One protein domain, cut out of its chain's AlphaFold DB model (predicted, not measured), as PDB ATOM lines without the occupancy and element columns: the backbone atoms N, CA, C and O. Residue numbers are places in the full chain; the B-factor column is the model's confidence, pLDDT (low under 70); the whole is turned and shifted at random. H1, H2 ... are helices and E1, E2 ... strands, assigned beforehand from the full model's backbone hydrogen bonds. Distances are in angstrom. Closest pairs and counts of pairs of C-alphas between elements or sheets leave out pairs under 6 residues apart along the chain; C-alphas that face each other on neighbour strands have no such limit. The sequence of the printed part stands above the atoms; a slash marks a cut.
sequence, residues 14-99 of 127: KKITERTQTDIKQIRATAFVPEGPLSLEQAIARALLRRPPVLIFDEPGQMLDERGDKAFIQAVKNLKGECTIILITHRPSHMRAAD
ATOM      1  N   LYS A  14     258.614 305.997 282.071       47.78
ATOM      2  CA  LYS A  14     257.458 305.491 281.309       47.78
ATOM      3  C   LYS A  14     256.847 306.544 280.377       47.78
ATOM      4  O   LYS A  14     256.576 306.247 279.218       47.78
ATOM      5  N   LYS A  15     256.681 307.780 280.859       44.94
ATOM      6  CA  LYS A  15     256.162 308.895 280.054       44.94
ATOM      7  C   LYS A  15     257.140 309.299 278.953       44.94
ATOM      8  O   LYS A  15     256.694 309.689 277.880       44.94
ATOM      9  N   ILE A  16     258.450 309.188 279.187       54.06
ATOM     10  CA  ILE A  16     259.471 309.433 278.156       54.06
ATOM     11  C   ILE A  16     259.333 308.404 277.028       54.06
ATOM     12  O   ILE A  16     259.263 308.803 275.866       54.06
ATOM     13  N   THR A  17     259.215 307.112 277.353       48.84
ATOM     14  CA  THR A  17     259.057 306.022 276.369       48.84
ATOM     15  C   THR A  17     257.760 306.131 275.557       48.84
ATOM     16  O   THR A  17     257.772 305.980 274.337       48.84
ATOM     17  N   GLU A  18     256.632 306.433 276.201       43.47
ATOM     18  CA  GLU A  18     255.337 306.582 275.515       43.47
ATOM     19  C   GLU A  18     255.314 307.798 274.571       43.47
ATOM     20  O   GLU A  18     254.748 307.747 273.473       43.47
ATOM     21  N   ARG A  19     255.975 308.891 274.974       47.28
ATOM     22  CA  ARG A  19     256.029 310.139 274.207       47.28
ATOM     23  C   ARG A  19     257.008 310.044 273.039       47.28
ATOM     24  O   ARG A  19     256.636 310.395 271.928       47.28
ATOM     25  N   THR A  20     258.181 309.432 273.233       53.31
ATOM     26  CA  THR A  20     259.119 309.127 272.130       53.31
ATOM     27  C   THR A  20     258.478 308.248 271.060       53.31
ATOM     28  O   THR A  20     258.576 308.567 269.880       53.31
ATOM     29  N   GLN A  21     257.747 307.191 271.433       44.66
ATOM     30  CA  GLN A  21     257.055 306.341 270.453       44.66
ATOM     31  C   GLN A  21     255.943 307.070 269.680       44.66
ATOM     32  O   GLN A  21     255.676 306.736 268.523       44.66
ATOM     33  N   THR A  22     255.284 308.044 270.305       41.09
ATOM     34  CA  THR A  22     254.203 308.824 269.683       41.09
ATOM     35  C   THR A  22     254.758 309.925 268.777       41.09
ATOM     36  O   THR A  22     254.283 310.093 267.654       41.09
ATOM     37  N   ASP A  23     255.819 310.605 269.208       46.59
ATOM     38  CA  ASP A  23     256.428 311.716 268.476       46.59
ATOM     39  C   ASP A  23     257.270 311.221 267.288       46.59
ATOM     40  O   ASP A  23     257.216 311.816 266.212       46.59
ATOM     41  N   ILE A  24     257.938 310.063 267.404       47.81
ATOM     42  CA  ILE A  24     258.633 309.401 266.279       47.81
ATOM     43  C   ILE A  24     257.656 309.002 265.158       47.81
ATOM     44  O   ILE A  24     258.066 308.911 264.006       47.81
ATOM     45  N   LYS A  25     256.363 308.791 265.451       42.31
ATOM     46  CA  LYS A  25     255.346 308.547 264.408       42.31
ATOM     47  C   LYS A  25     254.919 309.820 263.674       42.31
ATOM     48  O   LYS A  25     254.451 309.721 262.541       42.31
ATOM     49  N   GLN A  26     255.017 310.988 264.314       41.88
ATOM     50  CA  GLN A  26     254.620 312.274 263.727       41.88
ATOM     51  C   GLN A  26     255.775 312.976 263.015       41.88
ATOM     52  O   GLN A  26     255.581 313.585 261.961       41.88
ATOM     53  N   ILE A  27     256.990 312.847 263.546       43.72
ATOM     54  CA  ILE A  27     258.208 313.123 262.797       43.72
ATOM     55  C   ILE A  27     258.264 312.053 261.703       43.72
ATOM     56  O   ILE A  27     258.119 310.871 261.982       43.72
ATOM     57  N   ARG A  28     258.473 312.422 260.438       48.44
ATOM     58  CA  ARG A  28     258.779 311.447 259.373       48.44
ATOM     59  C   ARG A  28     260.183 310.844 259.587       48.44
ATOM     60  O   ARG A  28     261.040 310.944 258.719       48.44
ATOM     61  N   ALA A  29     260.463 310.287 260.761       49.00
ATOM     62  CA  ALA A  29     261.691 309.573 261.065       49.00
ATOM     63  C   ALA A  29     261.573 308.177 260.445       49.00
ATOM     64  O   ALA A  29     260.992 307.262 261.023       49.00
ATOM     65  N   THR A  30     262.037 308.031 259.201       54.28
ATOM     66  CA  THR A  30     261.681 306.877 258.351       54.28
ATOM     67  C   THR A  30     262.748 305.783 258.304       54.28
ATOM     68  O   THR A  30     262.767 304.987 257.364       54.28
ATOM     69  N   ALA A  31     263.610 305.689 259.318       56.66
ATOM     70  CA  ALA A  31     264.395 304.484 259.553       56.66
ATOM     71  C   ALA A  31     264.978 304.432 260.969       56.66
ATOM     72  O   ALA A  31     265.828 305.237 261.339       56.66
ATOM     73  N   PHE A  32     264.525 303.439 261.729       53.91
ATOM     74  CA  PHE A  32     265.196 302.943 262.922       53.91
ATOM     75  C   PHE A  32     266.105 301.792 262.492       53.91
ATOM     76  O   PHE A  32     265.656 300.899 261.763       53.91
ATOM     77  N   VAL A  33     267.367 301.826 262.905       57.97
ATOM     78  CA  VAL A  33     268.321 300.735 262.693       57.97
ATOM     79  C   VAL A  33     268.367 299.911 263.985       57.97
ATOM     80  O   VAL A  33     269.043 300.329 264.919       57.97
ATOM     81  N   PRO A  34     267.606 298.800 264.091       49.94
ATOM     82  CA  PRO A  34     267.601 297.979 265.296       49.94
ATOM     83  C   PRO A  34     268.920 297.221 265.449       49.94
ATOM     84  O   PRO A  34     269.475 296.743 264.457       49.94
ATOM     85  N   GLU A  35     269.346 297.004 266.692       48.69
ATOM     86  CA  GLU A  35     270.316 295.954 266.997       48.69
ATOM     87  C   GLU A  35     269.688 294.582 266.694       48.69
ATOM     88  O   GLU A  35     268.592 294.259 267.160       48.69
ATOM     89  N   GLY A  36     270.325 293.782 265.838       52.19
ATOM     90  CA  GLY A  36     269.755 292.527 265.342       52.19
ATOM     91  C   GLY A  36     270.698 291.773 264.399       52.19
ATOM     92  O   GLY A  36     271.828 292.201 264.199       52.19
ATOM     93  N   PRO A  37     270.265 290.657 263.778       50.84
ATOM     94  CA  PRO A  37     271.142 289.743 263.026       50.84
ATOM     95  C   PRO A  37     271.677 290.298 261.690       50.84
ATOM     96  O   PRO A  37     272.290 289.560 260.922       50.84
ATOM     97  N   LEU A  38     271.406 291.566 261.373       55.94
ATOM     98  CA  LEU A  38     271.878 292.238 260.163       55.94
ATOM     99  C   LEU A  38     273.113 293.067 260.500       55.94
ATOM    100  O   LEU A  38     273.164 293.684 261.561       55.94
ATOM    101  N   SER A  39     274.081 293.141 259.584       69.75
ATOM    102  CA  SER A  39     275.189 294.080 259.773       69.75
ATOM    103  C   SER A  39     274.666 295.521 259.770       69.75
ATOM    104  O   SER A  39     273.688 295.841 259.083       69.75
ATOM    105  N   LEU A  40     275.331 296.412 260.510       68.50
ATOM    106  CA  LEU A  40     274.990 297.839 260.543       68.50
ATOM    107  C   LEU A  40     274.905 298.431 259.125       68.50
ATOM    108  O   LEU A  40     273.977 299.170 258.807       68.50
ATOM    109  N   GLU A  41     275.815 298.026 258.240       67.81
ATOM    110  CA  GLU A  41     275.830 298.412 256.825       67.81
ATOM    111  C   GLU A  41     274.540 298.019 256.088       67.81
ATOM    112  O   GLU A  41     273.968 298.830 255.359       67.81
ATOM    113  N   GLN A  42     274.035 296.797 256.298       69.19
ATOM    114  CA  GLN A  42     272.789 296.328 255.681       69.19
ATOM    115  C   GLN A  42     271.574 297.092 256.209       69.19
ATOM    116  O   GLN A  42     270.652 297.403 255.449       69.19
ATOM    117  N   ALA A  43     271.558 297.403 257.504       71.12
ATOM    118  CA  ALA A  43     270.478 298.170 258.102       71.12
ATOM    119  C   ALA A  43     270.469 299.626 257.604       71.12
ATOM    120  O   ALA A  43     269.408 300.127 257.224       71.12
ATOM    121  N   ILE A  44     271.643 300.261 257.493       72.62
ATOM    122  CA  ILE A  44     271.813 301.590 256.888       72.62
ATOM    123  C   ILE A  44     271.367 301.579 255.427       72.62
ATOM    124  O   ILE A  44     270.554 302.407 255.028       72.62
ATOM    125  N   ALA A  45     271.826 300.618 254.623       73.31
ATOM    126  CA  ALA A  45     271.431 300.535 253.220       73.31
ATOM    127  C   ALA A  45     269.901 300.453 253.070       73.31
ATOM    128  O   ALA A  45     269.306 301.194 252.288       73.31
ATOM    129  N   ARG A  46     269.235 299.616 253.879       72.25
ATOM    130  CA  ARG A  46     267.766 299.493 253.881       72.25
ATOM    131  C   ARG A  46     267.058 300.761 254.346       72.25
ATOM    132  O   ARG A  46     265.995 301.083 253.814       72.25
ATOM    133  N   ALA A  47     267.624 301.460 255.324       72.12
ATOM    134  CA  ALA A  47     267.127 302.744 255.789       72.12
ATOM    135  C   ALA A  47     267.137 303.785 254.660       72.12
ATOM    136  O   ALA A  47     266.123 304.430 254.391       72.12
ATOM    137  N   LEU A  48     268.256 303.881 253.943       70.81
ATOM    138  CA  LEU A  48     268.478 304.871 252.890       70.81
ATOM    139  C   LEU A  48     267.638 304.644 251.634       70.81
ATOM    140  O   LEU A  48     267.271 305.614 250.972       70.81
ATOM    141  N   LEU A  49     267.246 303.400 251.334       76.31
ATOM    142  CA  LEU A  49     266.332 303.105 250.218       76.31
ATOM    143  C   LEU A  49     265.014 303.889 250.301       76.31
ATOM    144  O   LEU A  49     264.392 304.159 249.275       76.31
ATOM    145  N   ARG A  50     264.586 304.269 251.511       73.94
ATOM    146  CA  ARG A  50     263.363 305.053 251.734       73.94
ATOM    147  C   ARG A  50     263.570 306.564 251.664       73.94
ATOM    148  O   ARG A  50     262.584 307.284 251.795       73.94
ATOM    149  N   ARG A  51     264.809 307.036 251.473       75.38
ATOM    150  CA  ARG A  51     265.200 308.458 251.517       75.38
ATOM    151  C   ARG A  51     264.545 309.194 252.697       75.38
ATOM    152  O   ARG A  51     263.765 310.126 252.489       75.38
ATOM    153  N   PRO A  52     264.771 308.720 253.936       81.06
ATOM    154  CA  PRO A  52     264.166 309.320 255.113       81.06
ATOM    155  C   PRO A  52     264.645 310.771 255.258       81.06
ATOM    156  O   PRO A  52     265.836 311.021 255.095       81.06
ATOM    157  N   PRO A  53     263.775 311.728 255.621       80.62
ATOM    158  CA  PRO A  53     264.240 313.068 255.964       80.62
ATOM    159  C   PRO A  53     265.003 313.074 257.300       80.62
ATOM    160  O   PRO A  53     265.832 313.953 257.512       80.62
ATOM    161  N   VAL A  54     264.747 312.092 258.180       84.69
ATOM    162  CA  VAL A  54     265.438 311.920 259.466       84.69
ATOM    163  C   VAL A  54     265.829 310.456 259.687       84.69
ATOM    164  O   VAL A  54     264.980 309.565 259.590       84.69
ATOM    165  N   LEU A  55     267.098 310.226 260.023       85.25
ATOM    166  CA  LEU A  55     267.695 308.933 260.352       85.25
ATOM    167  C   LEU A  55     268.169 308.941 261.809       85.25
ATOM    168  O   LEU A  55     268.887 309.852 262.216       85.25
ATOM    169  N   ILE A  56     267.769 307.940 262.593       86.00
ATOM    170  CA  ILE A  56     268.124 307.845 264.014       86.00
ATOM    171  C   ILE A  56     268.925 306.567 264.237       86.00
ATOM    172  O   ILE A  56     268.473 305.476 263.882       86.00
ATOM    173  N   PHE A  57     270.094 306.718 264.851       85.00
ATOM    174  CA  PHE A  57     270.929 305.615 265.300       85.00
ATOM    175  C   PHE A  57     270.984 305.602 266.819       85.00
ATOM    176  O   PHE A  57     271.457 306.564 267.428       85.00
ATOM    177  N   ASP A  58     270.518 304.505 267.401       83.69
ATOM    178  CA  ASP A  58     270.607 304.264 268.833       83.69
ATOM    179  C   ASP A  58     271.843 303.406 269.112       83.69
ATOM    180  O   ASP A  58     271.908 302.259 268.687       83.69
ATOM    181  N   GLU A  59     272.870 304.018 269.700       81.25
ATOM    182  CA  GLU A  59     274.144 303.395 270.081       81.25
ATOM    183  C   GLU A  59     274.839 302.512 269.014       81.25
ATOM    184  O   GLU A  59     275.348 301.435 269.325       81.25
ATOM    185  N   PRO A  60     275.030 302.992 267.766       76.38
ATOM    186  CA  PRO A  60     275.506 302.165 266.645       76.38
ATOM    187  C   PRO A  60     276.918 301.584 266.827       76.38
ATOM    188  O   PRO A  60     277.342 300.734 266.050       76.38
ATOM    189  N   GLY A  61     277.671 302.064 267.819       74.62
ATOM    190  CA  GLY A  61     279.054 301.672 268.064       74.62
ATOM    191  C   GLY A  61     279.237 300.490 269.012       74.62
ATOM    192  O   GLY A  61     280.375 300.048 269.147       74.62
ATOM    193  N   GLN A  62     278.179 299.972 269.653       72.31
ATOM    194  CA  GLN A  62     278.305 298.808 270.548       72.31
ATOM    195  C   GLN A  62     278.834 297.560 269.819       72.31
ATOM    196  O   GLN A  62     279.555 296.755 270.404       72.31
ATOM    197  N   MET A  63     278.525 297.424 268.527       68.31
ATOM    198  CA  MET A  63     278.922 296.277 267.701       68.31
ATOM    199  C   MET A  63     280.105 296.561 266.762       68.31
ATOM    200  O   MET A  63     280.448 295.708 265.942       68.31
ATOM    201  N   LEU A  64     280.716 297.749 266.834       77.25
ATOM    202  CA  LEU A  64     281.766 298.160 265.900       77.25
ATOM    203  C   LEU A  64     283.156 298.048 266.522       77.25
ATOM    204  O   LEU A  64     283.445 298.638 267.564       77.25
ATOM    205  N   ASP A  65     284.046 297.345 265.823       82.19
ATOM    206  CA  ASP A  65     285.483 297.457 266.047       82.19
ATOM    207  C   ASP A  65     286.028 298.784 265.473       82.19
ATOM    208  O   ASP A  65     285.296 299.605 264.916       82.19
ATOM    209  N   GLU A  66     287.333 299.030 265.601       82.44
ATOM    210  CA  GLU A  66     287.951 300.280 265.131       82.44
ATOM    211  C   GLU A  66     287.767 300.513 263.618       82.44
ATOM    212  O   GLU A  66     287.644 301.652 263.157       82.44
ATOM    213  N   ARG A  67     287.751 299.439 262.821       83.25
ATOM    214  CA  ARG A  67     287.552 299.527 261.370       83.25
ATOM    215  C   ARG A  67     286.098 299.851 261.046       83.25
ATOM    216  O   ARG A  67     285.854 300.737 260.226       83.25
ATOM    217  N   GLY A  68     285.163 299.176 261.710       82.19
ATOM    218  CA  GLY A  68     283.730 299.415 261.600       82.19
ATOM    219  C   GLY A  68     283.351 300.836 262.004       82.19
ATOM    220  O   GLY A  68     282.591 301.486 261.293       82.19
ATOM    221  N   ASP A  69     283.948 301.366 263.072       85.56
ATOM    222  CA  ASP A  69     283.735 302.746 263.522       85.56
ATOM    223  C   ASP A  69     284.139 303.772 262.455       85.56
ATOM    224  O   ASP A  69     283.378 304.678 262.114       85.56
ATOM    225  N   LYS A  70     285.321 303.596 261.851       86.38
ATOM    226  CA  LYS A  70     285.795 304.468 260.764       86.38
ATOM    227  C   LYS A  70     284.870 304.410 259.549       86.38
ATOM    228  O   LYS A  70     284.554 305.453 258.975       86.38
ATOM    229  N   ALA A  71     284.433 303.210 259.167       83.62
ATOM    230  CA  ALA A  71     283.503 303.019 258.058       83.62
ATOM    231  C   ALA A  71     282.143 303.677 258.342       83.62
ATOM    232  O   ALA A  71     281.613 304.392 257.490       83.62
ATOM    233  N   PHE A  72     281.618 303.508 259.556       85.62
ATOM    234  CA  PHE A  72     280.372 304.123 259.996       85.62
ATOM    235  C   PHE A  72     280.448 305.652 259.967       85.62
ATOM    236  O   PHE A  72     279.594 306.301 259.364       85.62
ATOM    237  N   ILE A  73     281.504 306.238 260.533       90.19
ATOM    238  CA  ILE A  73     281.721 307.691 260.507       90.19
ATOM    239  C   ILE A  73     281.799 308.205 259.067       90.19
ATOM    240  O   ILE A  73     281.233 309.255 258.757       90.19
ATOM    241  N   GLN A  74     282.467 307.476 258.170       88.25
ATOM    242  CA  GLN A  74     282.523 307.858 256.762       88.25
ATOM    243  C   GLN A  74     281.141 307.801 256.100       88.25
ATOM    244  O   GLN A  74     280.789 308.713 255.353       88.25
ATOM    245  N   ALA A  75     280.334 306.780 256.400       84.56
ATOM    246  CA  ALA A  75     278.964 306.687 255.912       84.56
ATOM    247  C   ALA A  75     278.103 307.858 256.411       84.56
ATOM    248  O   ALA A  75     277.439 308.507 255.610       84.56
ATOM    249  N   VAL A  76     278.175 308.195 257.704       87.25
ATOM    250  CA  VAL A  76     277.480 309.358 258.282       87.25
ATOM    251  C   VAL A  76     277.895 310.650 257.578       87.25
ATOM    252  O   VAL A  76     277.033 311.441 257.203       87.25
ATOM    253  N   LYS A  77     279.197 310.855 257.345       89.06
ATOM    254  CA  LYS A  77     279.706 312.028 256.615       89.06
ATOM    255  C   LYS A  77     279.158 312.113 255.193       89.06
ATOM    256  O   LYS A  77     278.798 313.200 254.764       89.06
ATOM    257  N   ASN A  78     279.069 310.987 254.487       86.31
ATOM    258  CA  ASN A  78     278.528 310.943 253.127       86.31
ATOM    259  C   ASN A  78     277.025 311.257 253.082       86.31
ATOM    260  O   ASN A  78     276.542 311.760 252.078       86.31
ATOM    261  N   LEU A  79     276.295 310.970 254.162       84.19
ATOM    262  CA  LEU A  79     274.860 311.235 254.278       84.19
ATOM    263  C   LEU A  79     274.530 312.662 254.732       84.19
ATOM    264  O   LEU A  79     273.360 313.062 254.698       84.19
ATOM    265  N   LYS A  80     275.530 313.439 255.166       84.00
ATOM    266  CA  LYS A  80     275.325 314.840 255.542       84.00
ATOM    267  C   LYS A  80     274.794 315.630 254.349       84.00
ATOM    268  O   LYS A  80     275.326 315.557 253.247       84.00
ATOM    269  N   GLY A  81     273.742 316.406 254.588       84.06
ATOM    270  CA  GLY A  81     273.064 317.186 253.551       84.06
ATOM    271  C   GLY A  81     272.007 316.410 252.761       84.06
ATOM    272  O   GLY A  81     271.157 317.045 252.144       84.06
ATOM    273  N   GLU A  82     271.987 315.074 252.824       85.12
ATOM    274  CA  GLU A  82     270.903 314.268 252.240       85.12
ATOM    275  C   GLU A  82     269.734 314.074 253.215       85.12
ATOM    276  O   GLU A  82     268.573 314.048 252.804       85.12
ATOM    277  N   CYS A  83     270.027 313.952 254.513       85.69
ATOM    278  CA  CYS A  83     269.032 313.816 255.577       85.69
ATOM    279  C   CYS A  83     269.549 314.367 256.914       85.69
ATOM    280  O   CYS A  83     270.746 314.604 257.089       85.69
ATOM    281  N   THR A  84     268.649 314.569 257.876       89.50
ATOM    282  CA  THR A  84     269.025 314.856 259.265       89.50
ATOM    283  C   THR A  84     269.385 313.556 259.973       89.50
ATOM    284  O   THR A  84     268.597 312.613 259.974       89.50
ATOM    285  N   ILE A  85     270.550 313.507 260.616       90.50
ATOM    286  CA  ILE A  85     271.028 312.321 261.331       90.50
ATOM    287  C   ILE A  85     271.063 312.626 262.825       90.50
ATOM    288  O   ILE A  85     271.668 313.609 263.244       90.50
ATOM    289  N   ILE A  86     270.434 311.771 263.626       91.69
ATOM    290  CA  ILE A  86     270.495 311.814 265.087       91.69
ATOM    291  C   ILE A  86     271.295 310.599 265.547       91.69
ATOM    292  O   ILE A  86     270.888 309.460 265.316       91.69
ATOM    293  N   LEU A  87     272.439 310.850 266.183       89.88
ATOM    294  CA  LEU A  87     273.290 309.821 266.776       89.88
ATOM    295  C   LEU A  87     273.152 309.867 268.295       89.88
ATOM    296  O   LEU A  87     273.539 310.853 268.918       89.88
ATOM    297  N   ILE A  88     272.646 308.791 268.888       90.50
ATOM    298  CA  ILE A  88     272.684 308.582 270.336       90.50
ATOM    299  C   ILE A  88     273.948 307.775 270.617       90.50
ATOM    300  O   ILE A  88     274.123 306.673 270.097       90.50
ATOM    301  N   THR A  89     274.900 308.351 271.350       88.38
ATOM    302  CA  THR A  89     276.199 307.708 271.542       88.38
ATOM    303  C   THR A  89     276.962 308.251 272.740       88.38
ATOM    304  O   THR A  89     276.836 309.415 273.105       88.38
ATOM    305  N   HIS A  90     277.826 307.403 273.289       87.81
ATOM    306  CA  HIS A  90     278.839 307.753 274.277       87.81
ATOM    307  C   HIS A  90     280.268 307.718 273.687       87.81
ATOM    308  O   HIS A  90     281.241 307.879 274.420       87.81
ATOM    309  N   ARG A  91     280.435 307.484 272.370       86.94
ATOM    310  CA  ARG A  91     281.760 307.358 271.733       86.94
ATOM    311  C   ARG A  91     282.294 308.720 271.275       86.94
ATOM    312  O   ARG A  91     281.658 309.361 270.432       86.94
ATOM    313  N   PRO A  92     283.506 309.128 271.696       89.56
ATOM    314  CA  PRO A  92     284.100 310.391 271.261       89.56
ATOM    315  C   PRO A  92     284.302 310.508 269.742       89.56
ATOM    316  O   PRO A  92     284.275 311.608 269.199       89.56
ATOM    317  N   SER A  93     284.523 309.399 269.029       90.06
ATOM    318  CA  SER A  93     284.690 309.407 267.568       90.06
ATOM    319  C   SER A  93     283.401 309.804 266.837       90.06
ATOM    320  O   SER A  93     283.449 310.579 265.883       90.06
ATOM    321  N   HIS A  94     282.247 309.346 267.328       91.25
ATOM    322  CA  HIS A  94     280.935 309.734 266.817       91.25
ATOM    323  C   HIS A  94     280.577 311.176 267.189       91.25
ATOM    324  O   HIS A  94     280.077 311.912 266.342       91.25
ATOM    325  N   MET A  95     280.864 311.590 268.430       92.38
ATOM    326  CA  MET A  95     280.623 312.962 268.897       92.38
ATOM    327  C   MET A  95     281.330 313.980 267.997       92.38
ATOM    328  O   MET A  95     280.688 314.895 267.495       92.38
ATOM    329  N   ARG A  96     282.616 313.757 267.688       91.44
ATOM    330  CA  ARG A  96     283.393 314.618 266.774       91.44
ATOM    331  C   ARG A  96     282.883 314.633 265.333       91.44
ATOM    332  O   ARG A  96     283.221 315.529 264.569       91.44
ATOM    333  N   ALA A  97     282.126 313.619 264.918       90.56
ATOM    334  CA  ALA A  97     281.549 313.574 263.579       90.56
ATOM    335  C   ALA A  97     280.244 314.382 263.467       90.56
ATOM    336  O   ALA A  97     279.812 314.670 262.345       90.56
ATOM    337  N   ALA A  98     279.613 314.734 264.592       92.19
ATOM    338  CA  ALA A  98     278.366 315.486 264.625       92.19
ATOM    339  C   ALA A  98     278.573 316.965 264.256       92.19
ATOM    340  O   ALA A  98     279.664 317.506 264.393       92.19
ATOM    341  N   ASP A  99     277.513 317.617 263.779       93.25
ATOM    342  CA  ASP A  99     277.499 319.070 263.533       93.25
ATOM    343  C   ASP A  99     277.085 319.869 264.783       93.25
ATOM    344  O   ASP A  99     277.295 321.074 264.862       93.25
TER     345      ASP A  99
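AT A GLANCE: This is residues 14 to 99 of the 127 residues of an uncharacterized protein of Rhodospirillaceae bacterium (UniProt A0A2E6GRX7). Look for a small sheet of three parallel strands, E1, E2 and E3, with H2 over E1 and H3 beside H2; residues 14 to 23 of H1 stick out. The printed part has 86 residues, with four named helices and three named strands in the order H1 E1 H2 E2 H3 E3 H4; the class is mixed. It is compact, with a radius of gyration of the C-alphas of 13.0 A and spans of 36 by 30 by 27 A.

HOW THE PARTS SIT: H1, residues 14 to 26, only grazes the sheet with residues 23 to 24. E1, residues 29 to 32, is parallel to E2, residues 54 to 58; N 30 and O 54 are 3.3 A apart. Between them H2, residues 40 to 48, lies over E1, its height over the sheet 9.3 A; their closest C-alphas, Ala 31 and Ala 47, are 5.0 A apart. H3, residues 66 to 79, is close to H2 but not clearly touching, at a shallow tilt of 9 degrees, the same way; the closest C-alphas, Glu 41 and Phe 72, are 8.0 A apart. E3, residues 84 to 88, is parallel to E2, with N 55 and O 84 2.8 A apart. E1, H2, E2 and E2, H3, E3 are strand-helix-strand units, parallel neighbour strands with a helix between, their crossovers right-handed. H4, residues 92 to 95, only just touches H3, with 3 pairs of C-alphas within 8 A, the closest Ile 73 and His 94, 6.7 A. O i to N i+4 pairs are within hydrogen-bond range throughout H2 and H3, and 7 of 9 in H1; H4 is too short.

IN THESE COORDINATES: Find C-alpha 14 at (257.458, 305.491, 281.309); from there H1 runs 19.1 A. H3 runs 20.2 A from C-alpha 66 at (287.951, 300.280, 265.131), H2 12.3 A, and E2 and E3 13.2 A each.

THE WHOLE: The C-alphas farthest apart, Lys 15 and Arg 67, are 37.7 A apart. The printed part has no cut and no long link; pLDDT is under 70 at residues 14 to 42 and 63.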